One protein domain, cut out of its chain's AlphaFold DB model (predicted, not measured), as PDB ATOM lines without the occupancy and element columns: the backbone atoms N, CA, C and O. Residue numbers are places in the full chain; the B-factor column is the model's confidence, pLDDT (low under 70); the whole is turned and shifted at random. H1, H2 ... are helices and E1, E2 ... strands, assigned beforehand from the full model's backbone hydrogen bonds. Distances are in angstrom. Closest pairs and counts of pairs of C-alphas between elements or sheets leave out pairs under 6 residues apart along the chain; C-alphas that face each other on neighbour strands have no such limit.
ATOM      1  N   ALA A   5     334.443 331.487 281.514       67.31
ATOM      2  CA  ALA A   5     333.992 330.742 280.340       67.31
ATOM      3  C   ALA A   5     333.624 329.289 280.685       67.31
ATOM      4  O   ALA A   5     332.590 328.791 280.240       67.31
ATOM      5  N   GLN A   6     334.425 328.628 281.526       68.19
ATOM      6  CA  GLN A   6     334.139 327.278 282.012       68.19
ATOM      7  C   GLN A   6     332.884 327.248 282.885       68.19
ATOM      8  O   GLN A   6     332.066 326.345 282.736       68.19
ATOM      9  N   GLU A   7     332.683 328.247 283.741       71.56
ATOM     10  CA  GLU A   7     331.489 328.348 284.588       71.56
ATOM     11  C   GLU A   7     330.214 328.546 283.763       71.56
ATOM     12  O   GLU A   7     329.229 327.836 283.977       71.56
ATOM     13  N   LYS A   8     330.244 329.434 282.760       73.75
ATOM     14  CA  LYS A   8     329.133 329.629 281.812       73.75
ATOM     15  C   LYS A   8     328.845 328.369 280.995       73.75
ATOM     16  O   LYS A   8     327.685 328.004 280.816       73.75
ATOM     17  N   CYS A   9     329.891 327.685 280.537       73.81
ATOM     18  CA  CYS A   9     329.783 326.448 279.769       73.81
ATOM     19  C   CYS A   9     329.175 325.308 280.605       73.81
ATOM     20  O   CYS A   9     328.237 324.644 280.162       73.81
ATOM     21  N   VAL A  10     329.635 325.133 281.850       76.00
ATOM     22  CA  VAL A  10     329.061 324.166 282.798       76.00
ATOM     23  C   VAL A  10     327.607 324.517 283.101       76.00
ATOM     24  O   VAL A  10     326.754 323.635 283.056       76.00
ATOM     25  N   ALA A  11     327.286 325.787 283.353       73.12
ATOM     26  CA  ALA A  11     325.909 326.208 283.594       73.12
ATOM     27  C   ALA A  11     324.988 325.886 282.402       73.12
ATOM     28  O   ALA A  11     323.898 325.353 282.609       73.12
ATOM     29  N   ALA A  12     325.438 326.138 281.169       69.19
ATOM     30  CA  ALA A  12     324.674 325.861 279.954       69.19
ATOM     31  C   ALA A  12     324.483 324.355 279.703       69.19
ATOM     32  O   ALA A  12     323.354 323.897 279.529       69.19
ATOM     33  N   GLY A  13     325.559 323.562 279.740       69.75
ATOM     34  CA  GLY A  13     325.469 322.117 279.501       69.75
ATOM     35  C   GLY A  13     324.681 321.382 280.586       69.75
ATOM     36  O   GLY A  13     323.920 320.462 280.296       69.75
ATOM     37  N   MET A  14     324.775 321.837 281.837       66.69
ATOM     38  CA  MET A  14     324.027 321.236 282.938       66.69
ATOM     39  C   MET A  14     322.560 321.693 282.996       66.69
ATOM     40  O   MET A  14     321.721 320.961 283.525       66.69
ATOM     41  N   ALA A  15     322.222 322.867 282.448       65.75
ATOM     42  CA  ALA A  15     320.832 323.267 282.225       65.75
ATOM     43  C   ALA A  15     320.165 322.360 281.178       65.75
ATOM     44  O   ALA A  15     319.118 321.782 281.464       65.75
ATOM     45  N   LEU A  16     320.834 322.127 280.041       62.25
ATOM     46  CA  LEU A  16     320.384 321.182 279.010       62.25
ATOM     47  C   LEU A  16     320.200 319.762 279.573       62.25
ATOM     48  O   LEU A  16     319.242 319.067 279.238       62.25
ATOM     49  N   PHE A  17     321.073 319.349 280.494       66.31
ATOM     50  CA  PHE A  17     320.973 318.051 281.159       66.31
ATOM     51  C   PHE A  17     319.705 317.889 282.016       66.31
ATOM     52  O   PHE A  17     319.128 316.806 282.060       66.31
ATOM     53  N   ARG A  18     319.244 318.954 282.686       61.44
ATOM     54  CA  ARG A  18     318.005 318.929 283.491       61.44
ATOM     55  C   ARG A  18     316.739 318.853 282.642       61.44
ATOM     56  O   ARG A  18     315.707 318.394 283.130       61.44
ATOM     57  N   GLU A  19     316.809 319.340 281.409       57.75
ATOM     58  CA  GLU A  19     315.684 319.359 280.474       57.75
ATOM     59  C   GLU A  19     315.526 318.035 279.721       57.75
ATOM     60  O   GLU A  19     314.427 317.737 279.252       57.75
ATOM     61  N   HIS A  20     316.578 317.210 279.670       61.34
ATOM     62  CA  HIS A  20     316.527 315.890 279.053       61.34
ATOM     63  C   HIS A  20     315.557 314.971 279.815       61.34
ATOM     64  O   HIS A  20     315.760 314.669 280.992       61.34
ATOM     65  N   ASP A  21     314.496 314.507 279.143       51.84
ATOM     66  CA  ASP A  21     313.376 313.771 279.755       51.84
ATOM     67  C   ASP A  21     313.799 312.500 280.515       51.84
ATOM     68  O   ASP A  21     313.164 312.141 281.504       51.84
ATOM     69  N   SER A  22     314.905 311.855 280.125       51.31
ATOM     70  CA  SER A  22     315.453 310.682 280.833       51.31
ATOM     71  C   SER A  22     316.139 311.011 282.167       51.31
ATOM     72  O   SER A  22     316.480 310.099 282.915       51.31
ATOM     73  N   MET A  23     316.383 312.295 282.441       54.22
ATOM     74  CA  MET A  23     317.085 312.812 283.622       54.22
ATOM     75  C   MET A  23     316.192 313.722 284.482       54.22
ATOM     76  O   MET A  23     316.656 314.325 285.455       54.22
ATOM     77  N   LYS A  24     314.902 313.840 284.132       51.50
ATOM     78  CA  LYS A  24     313.952 314.673 284.868       51.50
ATOM     79  C   LYS A  24     313.702 314.104 286.267       51.50
ATOM     80  O   LYS A  24     313.204 312.996 286.423       51.50
ATOM     81  N   LYS A  25     313.949 314.986 287.245       49.47
ATOM     82  CA  LYS A  25     313.839 314.878 288.714       49.47
ATOM     83  C   LYS A  25     315.132 314.452 289.428       49.47
ATOM     84  O   LYS A  25     315.585 313.322 289.365       49.47
ATOM     85  N   ALA A  26     315.649 315.402 290.211       54.97
ATOM     86  CA  ALA A  26     316.510 315.206 291.382       54.97
ATOM     87  C   ALA A  26     318.006 314.878 291.202       54.97
ATOM     88  O   ALA A  26     318.702 314.789 292.214       54.97
ATOM     89  N   THR A  27     318.566 314.810 289.988       63.81
ATOM     90  CA  THR A  27     320.030 314.685 289.862       63.81
ATOM     91  C   THR A  27     320.733 315.965 290.330       63.81
ATOM     92  O   THR A  27     320.766 316.994 289.646       63.81
ATOM     93  N   ARG A  28     321.287 315.918 291.544       73.50
ATOM     94  CA  ARG A  28     321.992 317.045 292.151       73.50
ATOM     95  C   ARG A  28     323.379 317.185 291.534       73.50
ATOM     96  O   ARG A  28     324.199 316.276 291.605       73.50
ATOM     97  N   ILE A  29     323.625 318.359 290.967       79.00
ATOM     98  CA  ILE A  29     324.919 318.747 290.409       79.00
ATOM     99  C   ILE A  29     325.871 319.070 291.557       79.00
ATOM    100  O   ILE A  29     325.503 319.804 292.479       79.00
ATOM    101  N   ILE A  30     327.082 318.528 291.489       82.50
ATOM    102  CA  ILE A  30     328.133 318.710 292.485       82.50
ATOM    103  C   ILE A  30     329.297 319.450 291.835       82.50
ATOM    104  O   ILE A  30     329.769 319.076 290.760       82.50
ATOM    105  N   PHE A  31     329.772 320.489 292.515       85.88
ATOM    106  CA  PHE A  31     330.962 321.230 292.121       85.88
ATOM    107  C   PHE A  31     332.139 320.849 293.031       85.88
ATOM    108  O   PHE A  31     331.933 320.633 294.228       85.88
ATOM    109  N   PRO A  32     333.387 320.834 292.526       86.06
ATOM    110  CA  PRO A  32     334.584 320.555 293.324       86.06
ATOM    111  C   PRO A  32     334.692 321.390 294.609       86.06
ATOM    112  O   PRO A  32     335.157 320.899 295.636       86.06
ATOM    113  N   ILE A  33     334.205 322.637 294.587       82.56
ATOM    114  CA  ILE A  33     334.182 323.518 295.764       82.56
ATOM    115  C   ILE A  33     333.355 322.937 296.922       82.56
ATOM    116  O   ILE A  33     333.692 323.166 298.080       82.56
ATOM    117  N   ASN A  34     332.320 322.138 296.632       81.06
ATOM    118  CA  ASN A  34     331.495 321.479 297.646       81.06
ATOM    119  C   ASN A  34     332.218 320.326 298.357       81.06
ATOM    120  O   ASN A  34     331.731 319.863 299.384       81.06
ATOM    121  N   LEU A  35     333.346 319.859 297.815       82.81
ATOM    122  CA  LEU A  35     334.116 318.728 298.336       82.81
ATOM    123  C   LEU A  35     335.482 319.148 298.889       82.81
ATOM    124  O   LEU A  35     336.291 318.304 299.281       82.81
ATOM    125  N   ARG A  36     335.760 320.454 298.930       80.50
ATOM    126  CA  ARG A  36     337.036 320.985 299.404       80.50
ATOM    127  C   ARG A  36     337.251 320.610 300.872       80.50
ATOM    128  O   ARG A  36     336.427 320.930 301.720       80.50
ATOM    129  N   GLY A  37     338.364 319.937 301.160       82.69
ATOM    130  CA  GLY A  37     338.678 319.433 302.503       82.69
ATOM    131  C   GLY A  37     337.975 318.120 302.873       82.69
ATOM    132  O   GLY A  37     338.229 317.601 303.954       82.69
ATOM    133  N   ILE A  38     337.131 317.574 301.988       85.06
ATOM    134  CA  ILE A  38     336.464 316.271 302.149       85.06
ATOM    135  C   ILE A  38     337.167 315.204 301.302       85.06
ATOM    136  O   ILE A  38     337.401 314.095 301.774       85.06
ATOM    137  N   VAL A  39     337.509 315.549 300.057       86.94
ATOM    138  CA  VAL A  39     338.238 314.681 299.118       86.94
ATOM    139  C   VAL A  39     339.615 315.258 298.816       86.94
ATOM    140  O   VAL A  39     339.834 316.470 298.943       86.94
ATOM    141  N   LYS A  40     340.547 314.397 298.404       90.31
ATOM    142  CA  LYS A  40     341.877 314.846 297.999       90.31
ATOM    143  C   LYS A  40     341.818 315.485 296.607       90.31
ATOM    144  O   LYS A  40     340.895 315.239 295.831       90.31
ATOM    145  N   ALA A  41     342.784 316.338 296.275       88.69
ATOM    146  CA  ALA A  41     342.763 317.073 295.007       88.69
ATOM    147  C   ALA A  41     342.886 316.142 293.787       88.69
ATOM    148  O   ALA A  41     342.291 316.391 292.744       88.69
ATOM    149  N   GLU A  42     343.637 315.054 293.930       90.50
ATOM    150  CA  GLU A  42     343.793 313.993 292.941       90.50
ATOM    151  C   GLU A  42     342.497 313.222 292.676       90.50
ATOM    152  O   GLU A  42     342.282 312.779 291.549       90.50
ATOM    153  N   ASP A  43     341.605 313.125 293.667       91.88
ATOM    154  CA  ASP A  43     340.321 312.439 293.515       91.88
ATOM    155  C   ASP A  43     339.359 313.219 292.608       91.88
ATOM    156  O   ASP A  43     338.426 312.631 292.061       91.88
ATOM    157  N   LEU A  44     339.609 314.521 292.416       91.19
ATOM    158  CA  LEU A  44     338.864 315.431 291.538       91.19
ATOM    159  C   LEU A  44     339.394 315.435 290.093       91.19
ATOM    160  O   LEU A  44     339.107 316.356 289.321       91.19
ATOM    161  N   LYS A  45     340.170 314.416 289.718       92.75
ATOM    162  CA  LYS A  45     340.591 314.154 288.341       92.75
ATOM    163  C   LYS A  45     339.870 312.933 287.787       92.75
ATOM    164  O   LYS A  45     339.593 311.979 288.513       92.75
ATOM    165  N   ILE A  46     339.610 312.951 286.485       93.44
ATOM    166  CA  ILE A  46     339.030 311.805 285.784       93.44
ATOM    167  C   ILE A  46     340.063 310.659 285.772       93.44
ATOM    168  O   ILE A  46     341.224 310.896 285.417       93.44
ATOM    169  N   PRO A  47     339.690 309.429 286.173       94.50
ATOM    170  CA  PRO A  47     340.612 308.297 286.219       94.50
ATOM    171  C   PRO A  47     341.030 307.848 284.810       94.50
ATOM    172  O   PRO A  47     340.417 308.211 283.812       94.50
ATOM    173  N   HIS A  48     342.069 307.019 284.723       95.12
ATOM    174  CA  HIS A  48     342.523 306.425 283.458       95.12
ATOM    175  C   HIS A  48     341.713 305.159 283.126       95.12
ATOM    176  O   HIS A  48     342.254 304.059 283.082       95.12
ATOM    177  N   SER A  49     340.397 305.305 282.967       94.00
ATOM    178  CA  SER A  49     339.513 304.235 282.487       94.00
ATOM    179  C   SER A  49     339.571 304.108 280.960       94.00
ATOM    180  O   SER A  49     340.022 305.032 280.282       94.00
ATOM    181  N   GLU A  50     339.093 302.990 280.402       94.31
ATOM    182  CA  GLU A  50     338.999 302.815 278.942       94.31
ATOM    183  C   GLU A  50     338.190 303.942 278.294       94.31
ATOM    184  O   GLU A  50     338.670 304.580 277.355       94.31
ATOM    185  N   LEU A  51     337.024 304.266 278.862       93.56
ATOM    186  CA  LEU A  51     336.205 305.396 278.434       93.56
ATOM    187  C   LEU A  51     336.984 306.717 278.470       93.56
ATOM    188  O   LEU A  51     337.019 307.440 277.476       93.56
ATOM    189  N   ALA A  52     337.627 307.034 279.597       93.31
ATOM    190  CA  ALA A  52     338.336 308.299 279.764       93.31
ATOM    191  C   ALA A  52     339.532 308.429 278.815       93.31
ATOM    192  O   ALA A  52     339.823 309.532 278.349       93.31
ATOM    193  N   MET A  53     340.223 307.330 278.511       94.38
ATOM    194  CA  MET A  53     341.274 307.318 277.495       94.38
ATOM    195  C   MET A  53     340.689 307.528 276.096       94.38
ATOM    196  O   MET A  53     341.204 308.353 275.345       94.38
ATOM    197  N   HIS A  54     339.588 306.846 275.770       94.25
ATOM    198  CA  HIS A  54     338.944 306.929 274.460       94.25
ATOM    199  C   HIS A  54     338.451 308.345 274.131       94.25
ATOM    200  O   HIS A  54     338.660 308.831 273.024       94.25
ATOM    201  N   VAL A  55     337.852 309.037 275.105       91.00
ATOM    202  CA  VAL A  55     337.338 310.409 274.926       91.00
ATOM    203  C   VAL A  55     338.375 311.493 275.255       91.00
ATOM    204  O   VAL A  55     338.048 312.681 275.306       91.00
ATOM    205  N   GLY A  56     339.629 311.105 275.522       91.19
ATOM    206  CA  GLY A  56     340.717 312.033 275.840       91.19
ATOM    207  C   GLY A  56     340.472 312.860 277.108       91.19
ATOM    208  O   GLY A  56     340.868 314.024 277.174       91.19
ATOM    209  N   ALA A  57     339.778 312.293 278.096       92.44
ATOM    210  CA  ALA A  57     339.448 312.929 279.371       92.44
ATOM    211  C   ALA A  57     340.323 312.468 280.547       92.44
ATOM    212  O   ALA A  57     340.311 313.109 281.597       92.44
ATOM    213  N   ALA A  58     341.090 311.386 280.391       94.00
ATOM    214  CA  ALA A  58     341.932 310.838 281.452       94.00
ATOM    215  C   ALA A  58     342.876 311.899 282.056       94.00
ATOM    216  O   ALA A  58     343.559 312.637 281.345       94.00
ATOM    217  N   GLY A  59     342.888 311.999 283.388       92.88
ATOM    218  CA  GLY A  59     343.713 312.942 284.147       92.88
ATOM    219  C   GLY A  59     343.230 314.396 284.142       92.88
ATOM    220  O   GLY A  59     343.810 315.222 284.856       92.88
ATOM    221  N   LYS A  60     342.174 314.728 283.387       91.69
ATOM    222  CA  LYS A  60     341.620 316.086 283.342       91.69
ATOM    223  C   LYS A  60     340.874 316.425 284.629       91.69
ATOM    224  O   LYS A  60     340.339 315.552 285.314       91.69
ATOM    225  N   ASN A  61     340.855 317.715 284.961       90.38
ATOM    226  CA  ASN A  61     340.172 318.204 286.153       90.38
ATOM    227  C   ASN A  61     338.658 318.170 285.947       90.38
ATOM    228  O   ASN A  61     338.144 318.668 284.941       90.38
ATOM    229  N   ILE A  62     337.957 317.640 286.943       90.38
ATOM    230  CA  ILE A  62     336.502 317.694 287.014       90.38
ATOM    231  C   ILE A  62     336.093 319.130 287.351       90.38
ATOM    232  O   ILE A  62     336.557 319.700 288.336       90.38
ATOM    233  N   LEU A  63     335.214 319.709 286.537       90.31
ATOM    234  CA  LEU A  63     334.636 321.039 286.747       90.31
ATOM    235  C   LEU A  63     333.284 320.956 287.462       90.31
ATOM    236  O   LEU A  63     332.979 321.779 288.322       90.31
ATOM    237  N   ALA A  64     332.490 319.944 287.127       87.94
ATOM    238  CA  ALA A  64     331.254 319.582 287.807       87.94
ATOM    239  C   ALA A  64     330.905 318.132 287.473       87.94
ATOM    240  O   ALA A  64     331.368 317.592 286.469       87.94
ATOM    241  N   PHE A  65     330.071 317.496 288.287       88.25
ATOM    242  CA  PHE A  65     329.591 316.151 287.993       88.25
ATOM    243  C   PHE A  65     328.227 315.879 288.621       88.25
ATOM    244  O   PHE A  65     327.738 316.637 289.461       88.25
ATOM    245  N   ALA A  66     327.604 314.791 288.187       83.94
ATOM    246  CA  ALA A  66     326.322 314.326 288.687       83.94
ATOM    247  C   ALA A  66     326.262 312.794 288.645       83.94
ATOM    248  O   ALA A  66     326.802 312.177 287.728       83.94
ATOM    249  N   LEU A  67     325.578 312.187 289.619       82.00
ATOM    250  CA  LEU A  67     325.213 310.768 289.581       82.00
ATOM    251  C   LEU A  67     323.843 310.615 288.914       82.00
ATOM    252  O   LEU A  67     322.886 311.299 289.274       82.00
ATOM    253  N   THR A  68     323.754 309.734 287.926       76.50
ATOM    254  CA  THR A  68     322.641 309.653 286.967       76.50
ATOM    255  C   THR A  68     322.004 308.263 286.989       76.50
ATOM    256  O   THR A  68     321.764 307.663 285.944       76.50
ATOM    257  N   GLY A  69     321.804 307.723 288.192       72.38
ATOM    258  CA  GLY A  69     321.360 306.350 288.440       72.38
ATOM    259  C   GLY A  69     322.202 305.675 289.522       72.38
ATOM    260  O   GLY A  69     322.958 306.333 290.233       72.38
ATOM    261  N   LYS A  70     322.084 304.346 289.644       75.25
ATOM    262  CA  LYS A  70     322.771 303.572 290.695       75.25
ATOM    263  C   LYS A  70     324.295 303.520 290.516       75.25
ATOM    264  O   LYS A  70     325.017 303.577 291.501       75.25
ATOM    265  N   ASN A  71     324.768 303.407 289.271       82.69
ATOM    266  CA  ASN A  71     326.188 303.206 288.935       82.69
ATOM    267  C   ASN A  71     326.626 304.017 287.706       82.69
ATOM    268  O   ASN A  71     327.564 303.633 287.014       82.69
ATOM    269  N   SER A  72     325.927 305.097 287.382       85.44
ATOM    270  CA  SER A  72     326.212 305.925 286.211       85.44
ATOM    271  C   SER A  72     326.344 307.382 286.615       85.44
ATOM    272  O   SER A  72     325.823 307.813 287.649       85.44
ATOM    273  N   GLY A  73     327.061 308.143 285.799       86.88
ATOM    274  CA  GLY A  73     327.248 309.559 286.032       86.88
ATOM    275  C   GLY A  73     327.455 310.364 284.764       86.88
ATOM    276  O   GLY A  73     327.549 309.846 283.651       86.88
ATOM    277  N   LEU A  74     327.563 311.663 284.994       87.88
ATOM    278  CA  LEU A  74     327.982 312.677 284.046       87.88
ATOM    279  C   LEU A  74     329.136 313.444 284.681       87.88
ATOM    280  O   LEU A  74     329.063 313.819 285.855       87.88
ATOM    281  N   VAL A  75     330.160 313.743 283.892       90.19
ATOM    282  CA  VAL A  75     331.248 314.628 284.298       90.19
ATOM    283  C   VAL A  75     331.449 315.722 283.258       90.19
ATOM    284  O   VAL A  75     331.493 315.459 282.057       90.19
ATOM    285  N   ALA A  76     331.560 316.955 283.741       90.94
ATOM    286  CA  ALA A  76     332.013 318.105 282.982       90.94
ATOM    287  C   ALA A  76     333.490 318.346 283.304       90.94
ATOM    288  O   ALA A  76     333.870 318.373 284.479       90.94
ATOM    289  N   TYR A  77     334.319 318.533 282.286       90.75
ATOM    290  CA  TYR A  77     335.764 318.693 282.433       90.75
ATOM    291  C   TYR A  77     336.316 319.756 281.490       90.75
ATOM    292  O   TYR A  77     335.702 320.096 280.480       90.75
ATOM    293  N   ASP A  78     337.477 320.296 281.843       86.00
ATOM    294  CA  ASP A  78     338.198 321.256 281.006       86.00
ATOM    295  C   ASP A  78     338.655 320.570 279.718       86.00
ATOM    296  O   ASP A  78     339.338 319.552 279.781       86.00
ATOM    297  N   ASN A  79     338.297 321.086 278.543       83.00
ATOM    298  CA  ASN A  79     338.724 320.462 277.292       83.00
ATOM    299  C   ASN A  79     340.215 320.708 276.973       83.00
ATOM    300  O   ASN A  79     340.771 319.951 276.179       83.00
ATOM    301  N   GLY A  80     340.876 321.658 277.649       78.81
ATOM    302  CA  GLY A  80     342.265 322.068 277.415       78.81
ATOM    303  C   GLY A  80     342.409 323.319 276.540       78.81
ATOM    304  O   GLY A  80     343.513 323.830 276.386       78.81
ATOM    305  N   GLU A  81     341.300 323.840 276.010       78.62
ATOM    306  CA  GLU A  81     341.240 325.011 275.120       78.62
ATOM    307  C   GLU A  81     340.464 326.177 275.762       78.62
ATOM    308  O   GLU A  81     340.050 327.119 275.091       78.62
ATOM    309  N   GLY A  82     340.228 326.113 277.078       70.44
ATOM    310  CA  GLY A  82     339.431 327.103 277.808       70.44
ATOM    311  C   GLY A  82     337.916 326.889 277.709       70.44
ATOM    312  O   GLY A  82     337.154 327.721 278.204       70.44
ATOM    313  N   GLY A  83     337.479 325.777 277.112       75.81
ATOM    314  CA  GLY A  83     336.090 325.327 277.079       75.81
ATOM    315  C   GLY A  83     335.797 324.227 278.100       75.81
ATOM    316  O   GLY A  83     336.667 323.784 278.855       75.81
ATOM    317  N   CYS A  84     334.549 323.764 278.116       83.56
ATOM    318  CA  CYS A  84     334.147 322.579 278.865       83.56
ATOM    319  C   CYS A  84     333.640 321.493 277.910       83.56
ATOM    320  O   CYS A  84     333.005 321.784 276.898       83.56
ATOM    321  N   ALA A  85     333.939 320.241 278.235       88.44
ATOM    322  CA  ALA A  85     333.413 319.058 277.571       88.44
ATOM    323  C   ALA A  85     332.652 318.198 278.584       88.44
ATOM    324  O   ALA A  85     332.860 318.315 279.793       88.44
ATOM    325  N   PHE A  86     331.769 317.338 278.083       88.62
ATOM    326  CA  PHE A  86     330.920 316.476 278.897       88.62
ATOM    327  C   PHE A  86     331.076 315.030 278.450       88.62
ATOM    328  O   PHE A  86     331.145 314.756 277.255       88.62
ATOM    329  N   THR A  87     331.081 314.107 279.405       90.31
ATOM    330  CA  THR A  87     330.966 312.678 279.109       90.31
ATOM    331  C   THR A  87     330.079 311.990 280.137       90.31
ATOM    332  O   THR A  87     330.026 312.392 281.304       90.31
ATOM    333  N   THR A  88     329.375 310.954 279.695       88.56
ATOM    334  CA  THR A  88     328.556 310.065 280.524       88.56
ATOM    335  C   THR A  88     329.116 308.650 280.471       88.56
ATOM    336  O   THR A  88     329.841 308.298 279.543       88.56
ATOM    337  N   GLY A  89     328.815 307.839 281.481       89.19
ATOM    338  CA  GLY A  89     329.357 306.487 281.592       89.19
ATOM    339  C   GLY A  89     329.118 305.881 282.967       89.19
ATOM    340  O   GLY A  89     328.344 306.422 283.768       89.19
ATOM    341  N   LEU A  90     329.787 304.762 283.245       91.06
ATOM    342  CA  LEU A  90     329.753 304.156 284.572       91.06
ATOM    343  C   LEU A  90     330.482 305.044 285.583       91.06
ATOM    344  O   LEU A  90     331.513 305.643 285.279       91.06
ATOM    345  N   ASP A  91     329.990 305.091 286.819       89.69
ATOM    346  CA  ASP A  91     330.606 305.892 287.881       89.69
ATOM    347  C   ASP A  91     332.093 305.531 288.079       89.69
ATOM    348  O   ASP A  91     332.926 306.412 288.285       89.69
ATOM    349  N   SER A  92     332.444 304.251 287.921       91.31
ATOM    350  CA  SER A  92     333.796 303.702 288.023       91.31
ATOM    351  C   SER A  92     334.741 304.182 286.938       91.31
ATOM    352  O   SER A  92     335.953 304.160 287.133       91.31
ATOM    353  N   GLU A  93     334.194 304.581 285.797       93.00
ATOM    354  CA  GLU A  93     334.966 305.077 284.667       93.00
ATOM    355  C   GLU A  93     335.157 306.589 284.724       93.00
ATOM    356  O   GLU A  93     336.115 307.103 284.149       93.00
ATOM    357  N   LEU A  94     334.264 307.293 285.421       92.00
ATOM    358  CA  LEU A  94     334.251 308.752 285.490       92.00
ATOM    359  C   LEU A  94     334.907 309.304 286.756       92.00
ATOM    360  O   LEU A  94     335.415 310.424 286.742       92.00
ATOM    361  N   PHE A  95     334.903 308.538 287.849       92.25
ATOM    362  CA  PHE A  95     335.298 309.017 289.169       92.25
ATOM    363  C   PHE A  95     336.307 308.082 289.837       92.25
ATOM    364  O   PHE A  95     336.191 306.853 289.795       92.25
ATOM    365  N   SER A  96     337.278 308.673 290.531       92.38
ATOM    366  CA  SER A  96     338.200 307.932 291.393       92.38
ATOM    367  C   SER A  96     337.444 307.134 292.474       92.38
ATOM    368  O   SER A  96     336.341 307.519 292.879       92.38
ATOM    369  N   PRO A  97     338.001 306.019 292.986       89.31
ATOM    370  CA  PRO A  97     337.406 305.295 294.111       89.31
ATOM    371  C   PRO A  97     337.134 306.194 295.329       89.31
ATOM    372  O   PRO A  97     336.040 306.131 295.883       89.31
ATOM    373  N   GLY A  98     338.078 307.080 295.679       87.06
ATOM    374  CA  GLY A  98     337.947 307.998 296.814       87.06
ATOM    375  C   GLY A  98     336.811 309.009 296.641       87.06
ATOM    376  O   GLY A  98     336.024 309.224 297.565       87.06
ATOM    377  N   LEU A  99     336.653 309.573 295.437       88.94
ATOM    378  CA  LEU A  99     335.525 310.453 295.132       88.94
ATOM    379  C   LEU A  99     334.190 309.700 295.199       88.94
ATOM    380  O   LEU A  99     333.238 310.206 295.791       88.94
ATOM    381  N   ARG A 100     334.112 308.488 294.634       87.00
ATOM    382  CA  ARG A 100     332.875 307.685 294.631       87.00
ATOM    383  C   ARG A 100     332.404 307.338 296.029       87.00
ATOM    384  O   ARG A 100     331.227 307.513 296.320       87.00
ATOM    385  N   GLU A 101     333.309 306.862 296.875       85.00
ATOM    386  CA  GLU A 101     332.995 306.498 298.256       85.00
ATOM    387  C   GLU A 101     332.429 307.705 299.009       85.00
ATOM    388  O   GLU A 101     331.336 307.632 299.563       85.00
ATOM    389  N   LYS A 102     333.097 308.861 298.920       82.81
ATOM    390  CA  LYS A 102     332.658 310.081 299.613       82.81
ATOM    391  C   LYS A 102     331.340 310.629 299.088       82.81
ATOM    392  O   LYS A 102     330.502 311.067 299.878       82.81
ATOM    393  N   VAL A 103     331.128 310.594 297.774       77.38
ATOM    394  CA  VAL A 103     329.855 311.011 297.179       77.38
ATOM    395  C   VAL A 103     328.737 310.065 297.618       77.38
ATOM    396  O   VAL A 103     327.687 310.545 298.030       77.38
ATOM    397  N   LYS A 104     328.947 308.746 297.632       75.00
ATOM    398  CA  LYS A 104     327.928 307.804 298.119       75.00
ATOM    399  C   LYS A 104     327.635 308.017 299.610       75.00
ATOM    400  O   LYS A 104     326.485 308.236 299.980       75.00
ATOM    401  N   GLU A 105     328.660 308.125 300.454       75.38
ATOM    402  CA  GLU A 105     328.521 308.347 301.904       75.38
ATOM    403  C   GLU A 105     327.773 309.635 302.284       75.38
ATOM    404  O   GLU A 105     326.986 309.648 303.236       75.38
ATOM    405  N   HIS A 106     328.060 310.748 301.603       65.50
ATOM    406  CA  HIS A 106     327.481 312.055 301.928       65.50
ATOM    407  C   HIS A 106     326.161 312.336 301.223       65.50
ATOM    408  O   HIS A 106     325.404 313.202 301.674       65.50
ATOM    409  N   TRP A 107     325.891 311.646 300.120       64.31
ATOM    410  CA  TRP A 107     324.819 312.033 299.216       64.31
ATOM    411  C   TRP A 107     323.707 310.997 299.114       64.31
ATOM    412  O   TRP A 107     322.553 311.414 299.063       64.31
ATOM    413  N   GLU A 108     323.993 309.694 299.243       56.91
ATOM    414  CA  GLU A 108     322.929 308.681 299.397       56.91
ATOM    415  C   GLU A 108     322.136 308.904 300.699       56.91
ATOM    416  O   GLU A 108     320.939 308.641 300.758       56.91
ATOM    417  N   LYS A 109     322.746 309.525 301.722       50.25
ATOM    418  CA  LYS A 109     322.052 309.949 302.956       50.25
ATOM    419  C   LYS A 109     321.114 311.153 302.783       50.25
ATOM    420  O   LYS A 109     320.420 311.511 303.731       50.25
TER     421      LYS A 109
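AT A GLANCE: This is residues 5 to 109 of the 113 residues of an uncharacterized protein of marine sediment metagenome (UniProt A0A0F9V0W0). A small twisted sheet of three strands, E1, E2 and E3, is the core, with the long helix H1 laid along one face and the short helix H5 over the other. H6 lies far from H1 and only grazes the sheet; the short helices H2 and H3 lie near E1, and H4 near E3. The 105 printed residues run H1 H2 H3 H4 E1 E2 E3 H5 H6, class mixed; the sheet, in order E1 E2 E3, is antiparallel. It is compact, with a radius of gyration of the C-alphas of 12.8 A and spans of 31 by 28 by 26 A.

IN THESE COORDINATES: Find C-alpha 5 at (333.992, 330.742, 280.340); from there H1, residues 5 to 19, runs 21.6 A. Next come H2, 32 to 35, H3, 41 to 44, and H4, 50 to 54. E1, 62 to 67, spans 13.5 A, E2, 72 to 78, 20.1 A, and E3, 84 to 90, 19.8 A. H5, 91 to 94, precedes H6, 97 to 109, 18.3 A long, which ends at C-alpha 109 (322.052, 309.949, 302.956).

HOW THE PARTS SIT: The strands form a meander, each the antiparallel neighbour of the one before: look at hairpin E1 and E2 for N 66 and O 74, 2.9 A, and at hairpin E2 and E3 for N 75 and O 87, 2.9 A. H1 runs along the strands at a height over the sheet of 9.3 A; its closest C-alphas to E3 are Gln 6 and Cys 84, 5.7 A. H5 is on the opposite face. H3 touches H6 residues 97 to 99, closest C-alphas Asp 43 and Leu 99, 5.4 A. Each O i to N i+4 pair is within hydrogen-bond range in H1 and H4, 8 of 9 in H6; H2, H3 and H5 are too short.

THE WHOLE: The C-alphas farthest apart are those of Glu 81 and Lys 109, 37.0 A. The printed part has no cut; H1 to H2 is a long link. Look for pLDDT under 70 at residues 5 to 6, 12 to 27 and 106 to 109.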